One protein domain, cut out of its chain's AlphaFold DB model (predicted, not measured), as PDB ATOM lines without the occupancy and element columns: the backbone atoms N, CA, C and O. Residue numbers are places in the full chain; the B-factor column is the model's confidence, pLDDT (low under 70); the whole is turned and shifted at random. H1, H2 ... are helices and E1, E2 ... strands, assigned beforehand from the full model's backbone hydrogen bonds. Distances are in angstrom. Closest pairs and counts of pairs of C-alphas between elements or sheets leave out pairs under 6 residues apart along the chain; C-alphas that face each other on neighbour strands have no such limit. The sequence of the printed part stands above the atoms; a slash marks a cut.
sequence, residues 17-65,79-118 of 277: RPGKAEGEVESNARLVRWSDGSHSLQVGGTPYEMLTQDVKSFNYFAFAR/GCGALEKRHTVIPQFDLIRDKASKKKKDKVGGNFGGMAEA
ATOM      1  N   ARG A  17     114.720 291.309 204.896       87.00
ATOM      2  CA  ARG A  17     114.976 292.466 204.042       87.00
ATOM      3  C   ARG A  17     113.797 293.435 204.109       87.00
ATOM      4  O   ARG A  17     112.670 292.975 204.293       87.00
ATOM      5  N   PRO A  18     114.029 294.744 203.944       91.31
ATOM      6  CA  PRO A  18     112.936 295.680 203.718       91.31
ATOM      7  C   PRO A  18     112.201 295.305 202.421       91.31
ATOM      8  O   PRO A  18     112.826 294.939 201.419       91.31
ATOM      9  N   GLY A  19     110.875 295.331 202.480       87.81
ATOM     10  CA  GLY A  19     109.968 295.080 201.368       87.81
ATOM     11  C   GLY A  19     109.892 296.267 200.410       87.81
ATOM     12  O   GLY A  19     110.572 297.281 200.574       87.81
ATOM     13  N   LYS A  20     109.080 296.126 199.359       87.25
ATOM     14  CA  LYS A  20     108.908 297.182 198.344       87.25
ATOM     15  C   LYS A  20     107.990 298.308 198.815       87.25
ATOM     16  O   LYS A  20     108.088 299.411 198.286       87.25
ATOM     17  N   ALA A  21     107.095 298.014 199.754       88.25
ATOM     18  CA  ALA A  21     106.245 298.998 200.401       88.25
ATOM     19  C   ALA A  21     106.914 299.540 201.672       88.25
ATOM     20  O   ALA A  21     107.673 298.840 202.347       88.25
ATOM     21  N   GLU A  22     106.624 300.796 201.999       86.31
ATOM     22  CA  GLU A  22     107.116 301.442 203.213       86.31
ATOM     23  C   GLU A  22     106.653 300.663 204.456       86.31
ATOM     24  O   GLU A  22     105.464 300.406 204.640       86.31
ATOM     25  N   GLY A  23     107.609 300.235 205.286       84.50
ATOM     26  CA  GLY A  23     107.350 299.479 206.516       84.50
ATOM     27  C   GLY A  23     107.144 297.970 206.345       84.50
ATOM     28  O   GLY A  23     107.024 297.263 207.345       84.50
ATOM     29  N   GLU A  24     107.141 297.440 205.120       87.62
ATOM     30  CA  GLU A  24     107.060 295.994 204.905       87.62
ATOM     31  C   GLU A  24     108.423 295.338 205.177       87.62
ATOM     32  O   GLU A  24     109.467 295.844 204.767       87.62
ATOM     33  N   VAL A  25     108.432 294.197 205.869       89.75
ATOM     34  CA  VAL A  25     109.642 293.401 206.114       89.75
ATOM     35  C   VAL A  25     109.401 291.986 205.620       89.75
ATOM     36  O   VAL A  25     108.510 291.283 206.092       89.75
ATOM     37  N   GLU A  26     110.228 291.545 204.683       89.75
ATOM     38  CA  GLU A  26     110.198 290.180 204.180       89.75
ATOM     39  C   GLU A  26     111.234 289.336 204.927       89.75
ATOM     40  O   GLU A  26     112.435 289.600 204.864       89.75
ATOM     41  N   SER A  27     110.772 288.290 205.609       88.94
ATOM     42  CA  SER A  27     111.622 287.296 206.270       88.94
ATOM     43  C   SER A  27     111.684 286.011 205.448       88.94
ATOM     44  O   SER A  27     110.676 285.562 204.897       88.94
ATOM     45  N   ASN A  28     112.857 285.374 205.401       89.38
ATOM     46  CA  ASN A  28     112.992 284.034 204.828       89.38
ATOM     47  C   ASN A  28     112.515 282.923 205.777       89.38
ATOM     48  O   ASN A  28     112.512 281.759 205.378       89.38
ATOM     49  N   ALA A  29     112.157 283.262 207.015       90.88
ATOM     50  CA  ALA A  29     111.795 282.309 208.045       90.88
ATOM     51  C   ALA A  29     110.434 282.606 208.669       90.88
ATOM     52  O   ALA A  29     110.045 283.765 208.828       90.88
ATOM     53  N   ARG A  30     109.727 281.537 209.034       91.06
ATOM     54  CA  ARG A  30     108.404 281.578 209.655       91.06
ATOM     55  C   ARG A  30     108.365 280.629 210.838       91.06
ATOM     56  O   ARG A  30     108.796 279.484 210.727       91.06
ATOM     57  N   LEU A  31     107.826 281.106 211.952       92.44
ATOM     58  CA  LEU A  31     107.457 280.250 213.068       92.44
ATOM     59  C   LEU A  31     106.016 279.787 212.854       92.44
ATOM     60  O   LEU A  31     105.123 280.612 212.662       92.44
ATOM     61  N   VAL A  32     105.800 278.478 212.863       92.94
ATOM     62  CA  VAL A  32     104.487 277.864 212.667       92.94
ATOM     63  C   VAL A  32     104.079 277.185 213.965       92.94
ATOM     64  O   VAL A  32     104.836 276.379 214.506       92.94
ATOM     65  N   ARG A  33     102.884 277.523 214.450       94.38
ATOM     66  CA  ARG A  33     102.213 276.827 215.547       94.38
ATOM     67  C   ARG A  33     101.151 275.915 214.951       94.38
ATOM     68  O   ARG A  33     100.296 276.376 214.196       94.38
ATOM     69  N   TRP A  34     101.220 274.642 215.293       93.69
ATOM     70  CA  TRP A  34     100.295 273.626 214.814       93.69
ATOM     71  C   TRP A  34      99.090 273.501 215.753       93.69
ATOM     72  O   TRP A  34      99.111 273.963 216.897       93.69
ATOM     73  N   SER A  35      98.013 272.886 215.262       94.62
ATOM     74  CA  SER A  35      96.778 272.679 216.033       94.62
ATOM     75  C   SER A  35      96.964 271.762 217.245       94.62
ATOM     76  O   SER A  35      96.193 271.849 218.192       94.62
ATOM     77  N   ASP A  36      97.986 270.907 217.228       92.56
ATOM     78  CA  ASP A  36      98.382 270.041 218.346       92.56
ATOM     79  C   ASP A  36      99.175 270.788 219.441       92.56
ATOM     80  O   ASP A  36      99.504 270.211 220.473       92.56
ATOM     81  N   GLY A  37      99.476 272.077 219.239       90.12
ATOM     82  CA  GLY A  37     100.269 272.896 220.156       90.12
ATOM     83  C   GLY A  37     101.784 272.799 219.951       90.12
ATOM     84  O   GLY A  37     102.527 273.546 220.594       90.12
ATOM     85  N   SER A  38     102.253 271.942 219.042       89.12
ATOM     86  CA  SER A  38     103.660 271.876 218.660       89.12
ATOM     87  C   SER A  38     104.074 273.108 217.848       89.12
ATOM     88  O   SER A  38     103.249 273.838 217.281       89.12
ATOM     89  N   HIS A  39     105.381 273.364 217.808       91.88
ATOM     90  CA  HIS A  39     105.945 274.480 217.062       91.88
ATOM     91  C   HIS A  39     107.035 273.993 216.113       91.88
ATOM     92  O   HIS A  39     107.850 273.136 216.451       91.88
ATOM     93  N   SER A  40     107.089 274.594 214.930       92.06
ATOM     94  CA  SER A  40     108.156 274.351 213.962       92.06
ATOM     95  C   SER A  40     108.681 275.661 213.396       92.06
ATOM     96  O   SER A  40     107.910 276.578 213.107       92.06
ATOM     97  N   LEU A  41     109.992 275.736 213.197       91.50
ATOM     98  CA  LEU A  41     110.644 276.832 212.499       91.50
ATOM     99  C   LEU A  41     110.839 276.427 211.037       91.50
ATOM    100  O   LEU A  41     111.506 275.446 210.739       91.50
ATOM    101  N   GLN A  42     110.286 277.191 210.104       89.94
ATOM    102  CA  GLN A  42     110.501 276.994 208.677       89.94
ATOM    103  C   GLN A  42     111.484 278.047 208.178       89.94
ATOM    104  O   GLN A  42     111.185 279.235 208.250       89.94
ATOM    105  N   VAL A  43     112.639 277.635 207.653       89.25
ATOM    106  CA  VAL A  43     113.617 278.551 207.041       89.25
ATOM    107  C   VAL A  43     113.718 278.236 205.556       89.25
ATOM    108  O   VAL A  43     114.224 277.187 205.151       89.25
ATOM    109  N   GLY A  44     113.204 279.139 204.723       84.94
ATOM    110  CA  GLY A  44     113.037 278.914 203.293       84.94
ATOM    111  C   GLY A  44     112.122 277.716 203.027       84.94
ATOM    112  O   GLY A  44     110.923 277.776 203.274       84.94
ATOM    113  N   GLY A  45     112.697 276.627 202.511       81.50
ATOM    114  CA  GLY A  45     111.985 275.374 202.231       81.50
ATOM    115  C   GLY A  45     112.253 274.252 203.236       81.50
ATOM    116  O   GLY A  45     111.807 273.133 203.010       81.50
ATOM    117  N   THR A  46     113.008 274.517 204.303       82.50
ATOM    118  CA  THR A  46     113.451 273.488 205.248       82.50
ATOM    119  C   THR A  46     112.679 273.590 206.565       82.50
ATOM    120  O   THR A  46     112.751 274.644 207.206       82.50
ATOM    121  N   PRO A  47     111.951 272.534 206.976       84.44
ATOM    122  CA  PRO A  47     111.313 272.483 208.284       84.44
ATOM    123  C   PRO A  47     112.322 272.105 209.376       84.44
ATOM    124  O   PRO A  47     113.175 271.233 209.195       84.44
ATOM    125  N   TYR A  48     112.199 272.767 210.519       87.06
ATOM    126  CA  TYR A  48     112.904 272.460 211.754       87.06
ATOM    127  C   TYR A  48     111.877 272.266 212.865       87.06
ATOM    128  O   TYR A  48     110.951 273.064 213.021       87.06
ATOM    129  N   GLU A  49     112.062 271.223 213.655       88.56
ATOM    130  CA  GLU A  49     111.250 270.957 214.833       88.56
ATOM    131  C   GLU A  49     111.720 271.838 215.985       88.56
ATOM    132  O   GLU A  49     112.926 272.009 216.181       88.56
ATOM    133  N   MET A  50     110.790 272.427 216.734       89.81
ATOM    134  CA  MET A  50     111.132 273.270 217.872       89.81
ATOM    135  C   MET A  50     110.597 272.657 219.161       89.81
ATOM    136  O   MET A  50     109.394 272.640 219.413       89.81
ATOM    137  N   LEU A  51     111.515 272.203 220.009       87.12
ATOM    138  CA  LEU A  51     111.206 271.729 221.349       87.12
ATOM    139  C   LEU A  51     111.237 272.910 222.310       87.12
ATOM    140  O   LEU A  51     112.243 273.612 222.417       87.12
ATOM    141  N   THR A  52     110.130 273.130 223.010       86.19
ATOM    142  CA  THR A  52     110.032 274.166 224.040       86.19
ATOM    143  C   THR A  52     110.228 273.521 225.400       86.19
ATOM    144  O   THR A  52     109.554 272.551 225.729       86.19
ATOM    145  N   GLN A  53     111.175 274.043 226.169       84.31
ATOM    146  CA  GLN A  53     111.461 273.607 227.528       84.31
ATOM    147  C   GLN A  53     111.264 274.789 228.473       84.31
ATOM    148  O   GLN A  53     111.903 275.832 228.307       84.31
ATOM    149  N   ASP A  54     110.404 274.609 229.471       80.69
ATOM    150  CA  ASP A  54     110.229 275.591 230.536       80.69
ATOM    151  C   ASP A  54     111.454 275.568 231.450       80.69
ATOM    152  O   ASP A  54     111.847 274.523 231.983       80.69
ATOM    153  N   VAL A  55     112.087 276.726 231.617       76.44
ATOM    154  CA  VAL A  55     113.284 276.854 232.443       76.44
ATOM    155  C   VAL A  55     112.830 277.190 233.855       76.44
ATOM    156  O   VAL A  55     112.536 278.332 234.180       76.44
ATOM    157  N   LYS A  56     112.738 276.163 234.703       68.88
ATOM    158  CA  LYS A  56     112.313 276.319 236.105       68.88
ATOM    159  C   LYS A  56     113.409 276.876 237.019       68.88
ATOM    160  O   LYS A  56     113.107 277.281 238.134       68.88
ATOM    161  N   SER A  57     114.674 276.867 236.583       61.72
ATOM    162  CA  SER A  57     115.801 277.357 237.381       61.72
ATOM    163  C   SER A  57     116.206 278.778 236.981       61.72
ATOM    164  O   SER A  57     116.568 279.046 235.837       61.72
ATOM    165  N   PHE A  58     116.198 279.682 237.962       56.09
ATOM    166  CA  PHE A  58     116.411 281.131 237.829       56.09
ATOM    167  C   PHE A  58     117.852 281.562 237.483       56.09
ATOM    168  O   PHE A  58     118.207 282.725 237.636       56.09
ATOM    169  N   ASN A  59     118.696 280.649 236.993       58.59
ATOM    170  CA  ASN A  59     120.145 280.865 236.901       58.59
ATOM    171  C   ASN A  59     120.640 281.237 235.495       58.59
ATOM    172  O   ASN A  59     121.837 281.159 235.220       58.59
ATOM    173  N   TYR A  60     119.744 281.627 234.588       60.38
ATOM    174  CA  TYR A  60     120.116 282.039 233.236       60.38
ATOM    175  C   TYR A  60     119.840 283.525 233.043       60.38
ATOM    176  O   TYR A  60     118.690 283.936 232.890       60.38
ATOM    177  N   PHE A  61     120.921 284.303 233.014       64.81
ATOM    178  CA  PHE A  61     120.910 285.720 232.674       64.81
ATOM    179  C   PHE A  61     121.446 285.902 231.253       64.81
ATOM    180  O   PHE A  61     122.521 285.404 230.909       64.81
ATOM    181  N   ALA A  62     120.682 286.591 230.407       61.50
ATOM    182  CA  ALA A  62     121.088 286.905 229.042       61.50
ATOM    183  C   ALA A  62     121.709 288.304 228.980       61.50
ATOM    184  O   ALA A  62     121.012 289.282 229.217       61.50
ATOM    185  N   PHE A  63     122.985 288.397 228.598       63.81
ATOM    186  CA  PHE A  63     123.690 289.671 228.420       63.81
ATOM    187  C   PHE A  63     123.824 290.003 226.928       63.81
ATOM    188  O   PHE A  63     124.396 289.224 226.160       63.81
ATOM    189  N   ALA A  64     123.323 291.164 226.502       59.00
ATOM    190  CA  ALA A  64     123.365 291.603 225.108       59.00
ATOM    191  C   ALA A  64     124.520 292.589 224.872       59.00
ATOM    192  O   ALA A  64     124.389 293.792 225.052       59.00
ATOM    193  N   ARG A  65     125.678 292.108 224.415       61.41
ATOM    194  CA  ARG A  65     126.788 293.011 224.080       61.41
ATOM    195  C   ARG A  65     126.627 293.574 222.668       61.41
ATOM    196  O   ARG A  65     126.774 292.837 221.694       61.41
ATOM    197  N   GLY A  79     121.663 294.144 229.849       55.41
ATOM    198  CA  GLY A  79     120.361 293.611 230.225       55.41
ATOM    199  C   GLY A  79     120.571 292.423 231.154       55.41
ATOM    200  O   GLY A  79     121.357 291.538 230.828       55.41
ATOM    201  N   CYS A  80     119.884 292.397 232.293       60.59
ATOM    202  CA  CYS A  80     119.773 291.210 233.136       60.59
ATOM    203  C   CYS A  80     118.312 290.761 233.078       60.59
ATOM    204  O   CYS A  80     117.433 291.426 233.620       60.59
ATOM    205  N   GLY A  81     118.043 289.686 232.341       63.59
ATOM    206  CA  GLY A  81     116.702 289.125 232.194       63.59
ATOM    207  C   GLY A  81     116.671 287.685 232.677       63.59
ATOM    208  O   GLY A  81     117.580 286.921 232.352       63.59
ATOM    209  N   ALA A  82     115.631 287.326 233.429       68.38
ATOM    210  CA  ALA A  82     115.357 285.941 233.779       68.38
ATOM    211  C   ALA A  82     114.860 285.186 232.537       68.38
ATOM    212  O   ALA A  82     113.942 285.634 231.846       68.38
ATOM    213  N   LEU A  83     115.475 284.042 232.240       72.00
ATOM    214  CA  LEU A  83     115.060 283.191 231.130       72.00
ATOM    215  C   LEU A  83     113.800 282.396 231.506       72.00
ATOM    216  O   LEU A  83     113.860 281.516 232.356       72.00
ATOM    217  N   GLU A  84     112.678 282.665 230.837       75.94
ATOM    218  CA  GLU A  84     111.425 281.922 231.048       75.94
ATOM    219  C   GLU A  84     111.430 280.574 230.302       75.94
ATOM    220  O   GLU A  84     111.055 279.531 230.840       75.94
ATOM    221  N   LYS A  85     111.865 280.587 229.035       80.94
ATOM    222  CA  LYS A  85     111.757 279.441 228.125       80.94
ATOM    223  C   LYS A  85     113.019 279.251 227.306       80.94
ATOM    224  O   LYS A  85     113.622 280.207 226.818       80.94
ATOM    225  N   ARG A  86     113.387 277.986 227.110       82.38
ATOM    226  CA  ARG A  86     114.456 277.560 226.211       82.38
ATOM    227  C   ARG A  86     113.846 276.820 225.033       82.38
ATOM    228  O   ARG A  86     113.171 275.811 225.210       82.38
ATOM    229  N   HIS A  87     114.127 277.301 223.829       84.25
ATOM    230  CA  HIS A  87     113.739 276.624 222.598       84.25
ATOM    231  C   HIS A  87     114.951 275.917 221.990       84.25
ATOM    232  O   HIS A  87     115.980 276.543 221.730       84.25
ATOM    233  N   THR A  88     114.827 274.616 221.752       85.06
ATOM    234  CA  THR A  88     115.822 273.813 221.037       85.06
ATOM    235  C   THR A  88     115.293 273.517 219.643       85.06
ATOM    236  O   THR A  88     114.198 272.984 219.490       85.06
ATOM    237  N   VAL A  89     116.069 273.876 218.623       84.62
ATOM    238  CA  VAL A  89     115.690 273.699 217.218       84.62
ATOM    239  C   VAL A  89     116.420 272.484 216.657       84.62
ATOM    240  O   VAL A  89     117.650 272.472 216.608       84.62
ATOM    241  N   ILE A  90     115.666 271.477 216.224       82.75
ATOM    242  CA  ILE A  90     116.188 270.227 215.673       82.75
ATOM    243  C   ILE A  90     115.907 270.193 214.166       82.75
ATOM    244  O   ILE A  90     114.756 270.296 213.737       82.75
ATOM    245  N   PRO A  91     116.941 270.063 213.320       79.06
ATOM    246  CA  PRO A  91     116.746 269.921 211.884       79.06
ATOM    247  C   PRO A  91     116.131 268.560 211.544       79.06
ATOM    248  O   PRO A  91     116.708 267.515 211.841       79.06
ATOM    249  N   GLN A  92     115.005 268.562 210.830       75.06
ATOM    250  CA  GLN A  92     114.390 267.333 210.335       75.06
ATOM    251  C   GLN A  92     114.988 266.952 208.974       75.06
ATOM    252  O   GLN A  92     114.395 267.162 207.916       75.06
ATOM    253  N   PHE A  93     116.212 266.417 208.990       65.38
ATOM    254  CA  PHE A  93     116.927 266.052 207.761       65.38
ATOM    255  C   PHE A  93     116.264 264.910 206.984       65.38
ATOM    256  O   PHE A  93     116.395 264.858 205.762       65.38
ATOM    257  N   ASP A  94     115.538 264.024 207.667       61.75
ATOM    258  CA  ASP A  94     114.971 262.815 207.059       61.75
ATOM    259  C   ASP A  94     113.753 263.112 206.164       61.75
ATOM    260  O   ASP A  94     113.469 262.371 205.224       61.75
ATOM    261  N   LEU A  95     113.089 264.255 206.374       60.12
ATOM    262  CA  LEU A  95     112.005 264.743 205.512       60.12
ATOM    263  C   LEU A  95     112.521 265.403 204.221       60.12
ATOM    264  O   LEU A  95     111.756 265.618 203.278       60.12
ATOM    265  N   ILE A  96     113.818 265.713 204.141       60.69
ATOM    266  CA  ILE A  96     114.398 266.465 203.029       60.69
ATOM    267  C   ILE A  96     115.127 265.498 202.092       60.69
ATOM    268  O   ILE A  96     116.290 265.159 202.296       60.69
ATOM    269  N   ARG A  97     114.462 265.103 200.999       57.19
ATOM    270  CA  ARG A  97     114.997 264.196 199.956       57.19
ATOM    271  C   ARG A  97     116.162 264.768 199.124       57.19
ATOM    272  O   ARG A  97     116.596 264.138 198.159       57.19
ATOM    273  N   ASP A  98     116.696 265.936 199.475       60.81
ATOM    274  CA  ASP A  98     117.783 266.570 198.731       60.81
ATOM    275  C   ASP A  98     119.148 265.978 199.111       60.81
ATOM    276  O   ASP A  98     119.567 265.979 200.272       60.81
ATOM    277  N   LYS A  99     119.921 265.555 198.101       56.72
ATOM    278  CA  LYS A  99     121.304 265.055 198.260       56.72
ATOM    279  C   LYS A  99     122.224 266.056 198.987       56.72
ATOM    280  O   LYS A  99     123.197 265.651 199.618       56.72
ATOM    281  N   ALA A 100     121.914 267.354 198.915       58.25
ATOM    282  CA  ALA A 100     122.627 268.420 199.623       58.25
ATOM    283  C   ALA A 100     122.368 268.409 201.142       58.25
ATOM    284  O   ALA A 100     123.272 268.723 201.918       58.25
ATOM    285  N   SER A 101     121.171 268.005 201.567       56.56
ATOM    286  CA  SER A 101     120.784 267.895 202.977       56.56
ATOM    287  C   SER A 101     121.412 266.670 203.634       56.56
ATOM    288  O   SER A 101     121.867 266.763 204.769       56.56
ATOM    289  N   LYS A 102     121.573 265.567 202.889       57.81
ATOM    290  CA  LYS A 102     122.296 264.373 203.361       57.81
ATOM    291  C   LYS A 102     123.768 264.677 203.677       57.81
ATOM    292  O   LYS A 102     124.222 264.406 204.779       57.81
ATOM    293  N   LYS A 103     124.470 265.394 202.787       59.34
ATOM    294  CA  LYS A 103     125.846 265.872 203.046       59.34
ATOM    295  C   LYS A 103     125.943 266.848 204.230       59.34
ATOM    296  O   LYS A 103     127.010 266.990 204.820       59.34
ATOM    297  N   LYS A 104     124.855 267.558 204.565       60.47
ATOM    298  CA  LYS A 104     124.786 268.418 205.758       60.47
ATOM    299  C   LYS A 104     124.490 267.627 207.027       60.47
ATOM    300  O   LYS A 104     125.068 267.985 208.041       60.47
ATOM    301  N   LYS A 105     123.700 266.547 206.975       58.41
ATOM    302  CA  LYS A 105     123.563 265.591 208.087       58.41
ATOM    303  C   LYS A 105     124.931 265.030 208.478       58.41
ATOM    304  O   LYS A 105     125.246 265.029 209.656       58.41
ATOM    305  N   ASP A 106     125.780 264.704 207.505       57.97
ATOM    306  CA  ASP A 106     127.127 264.182 207.781       57.97
ATOM    307  C   ASP A 106     128.076 265.255 208.359       57.97
ATOM    308  O   ASP A 106     128.866 264.971 209.253       57.97
ATOM    309  N   LYS A 107     127.979 266.520 207.917       59.09
ATOM    310  CA  LYS A 107     128.797 267.630 208.461       59.09
ATOM    311  C   LYS A 107     128.313 268.150 209.815       59.09
ATOM    312  O   LYS A 107     129.124 268.478 210.674       59.09
ATOM    313  N   VAL A 108     126.999 268.264 209.996       55.50
ATOM    314  CA  VAL A 108     126.388 268.676 211.264       55.50
ATOM    315  C   VAL A 108     126.510 267.534 212.262       55.50
ATOM    316  O   VAL A 108     126.932 267.787 213.374       55.50
ATOM    317  N   GLY A 109     126.256 266.289 211.860       50.75
ATOM    318  CA  GLY A 109     126.457 265.085 212.668       50.75
ATOM    319  C   GLY A 109     127.923 264.785 212.982       50.75
ATOM    320  O   GLY A 109     128.198 264.294 214.061       50.75
ATOM    321  N   GLY A 110     128.884 265.157 212.132       48.75
ATOM    322  CA  GLY A 110     130.310 265.088 212.480       48.75
ATOM    323  C   GLY A 110     130.713 266.090 213.571       48.75
ATOM    324  O   GLY A 110     131.514 265.767 214.442       48.75
ATOM    325  N   ASN A 111     130.104 267.281 213.577       49.12
ATOM    326  CA  ASN A 111     130.368 268.310 214.589       49.12
ATOM    327  C   ASN A 111     129.472 268.198 215.837       49.12
ATOM    328  O   ASN A 111     129.873 268.664 216.898       49.12
ATOM    329  N   PHE A 112     128.277 267.607 215.728       41.28
ATOM    330  CA  PHE A 112     127.342 267.376 216.836       41.28
ATOM    331  C   PHE A 112     127.452 265.969 217.424       41.28
ATOM    332  O   PHE A 112     127.240 265.822 218.617       41.28
ATOM    333  N   GLY A 113     127.815 264.950 216.647       38.72
ATOM    334  CA  GLY A 113     128.029 263.577 217.122       38.72
ATOM    335  C   GLY A 113     129.240 263.485 218.046       38.72
ATOM    336  O   GLY A 113     129.125 262.947 219.138       38.72
ATOM    337  N   GLY A 114     130.337 264.174 217.711       39.75
ATOM    338  CA  GLY A 114     131.465 264.356 218.636       39.75
ATOM    339  C   GLY A 114     131.188 265.307 219.815       39.75
ATOM    340  O   GLY A 114     131.990 265.378 220.738       39.75
ATOM    341  N   MET A 115     130.071 266.050 219.800       40.94
ATOM    342  CA  MET A 115     129.644 266.963 220.880       40.94
ATOM    343  C   MET A 115     128.507 266.406 221.748       40.94
ATOM    344  O   MET A 115     128.240 266.957 222.813       40.94
ATOM    345  N   ALA A 116     127.813 265.366 221.287       44.78
ATOM    346  CA  ALA A 116     126.777 264.672 222.042       44.78
ATOM    347  C   ALA A 116     127.380 263.558 222.909       44.78
ATOM    348  O   ALA A 116     126.866 263.298 223.990       44.78
ATOM    349  N   GLU A 117     128.486 262.956 222.461       40.84
ATOM    350  CA  GLU A 117     129.164 261.862 223.167       40.84
ATOM    351  C   GLU A 117     130.263 262.358 224.128       40.84
ATOM    352  O   GLU A 117     130.494 261.768 225.179       40.84
ATOM    353  N   ALA A 118     130.873 263.516 223.856       38.38
ATOM    354  CA  ALA A 118     131.681 264.236 224.836       38.38
ATOM    355  C   ALA A 118     130.800 265.295 225.508       38.38
ATOM    356  O   ALA A 118     130.474 266.294 224.870       38.38
TER     357      ALA A 118
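What this domain is: This is residues 17 to 65 and 79 to 118 of the 277 residues of the protein "Hypothetical protein" of Chloropicon laureae (UniProt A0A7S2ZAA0). A strongly twisted wall of four strands, E2, E3, E4 and E5, forms the body; a small loop, residues 17 to 27 with E1, folds back on itself beyond the E2 edge, and one helix, H1, follows E5 off the wall, with residues 109 to 118 sticking out. The printed part has 89 residues, in the order E1 E2 E3 E4 E5 H1; the sheet is antiparallel in the order E2 E3 E4 E5, and the class is mixed, helices and strands. It is loose, with a radius of gyration of the C-alphas of 17.1 A and spans of 49 by 43 by 34 A.

How they stand to each other: Look first at inner strand E4, residues 46 to 54, and edge strand E5, residues 85 to 91: they are antiparallel at 153 degrees, with N 51 and O 88 2.8 A apart, within hydrogen-bond range. On E4's other side is E3, residues 39 to 43, forming a hairpin with it; N 48 and O 41 are 2.8 A apart. E3 forms another hairpin with edge strand E2, residues 29 to 33, where N 30 and O 42 are 2.8 A apart. E2, E3 and E4 are a meander, each strand the antiparallel neighbour of the one before. E1, residues 25 to 27, pairs with no named strand and runs on into E2 at 77 degrees; residues 17 to 18 pair with its residues 25 to 26. H1, residues 99 to 116, is only just not on the sheet, with 4 pairs of C-alphas within 10 A; 12 of its 14 O i to N i+4 pairs are within hydrogen-bond range.

Where its parts are: Find C-alpha 46 at (113.451, 273.488, 205.248); E4 runs 25.6 A from there to C-alpha 54. E5 is 19.5 A long, E2 and E3 13.3 A each, and E1 6.4 A. H1 runs 24.4 A from C-alpha 99 at (121.304, 265.055, 198.260) to C-alpha 116 at (126.777, 264.672, 222.042), with a kink of 35 degrees near residue 110.

The domain as a whole: The C-alphas farthest apart, those of Glu 22 and Ala 118, are 49.6 A apart. Residues 66 to 78 are not printed, and C-alphas 65 and 79 are 8.9 A apart across this cut. Of the links that are printed whole, none is long. The model's pLDDT is under 70 at residues 56 to 65, 79 to 82 and 93 to 118.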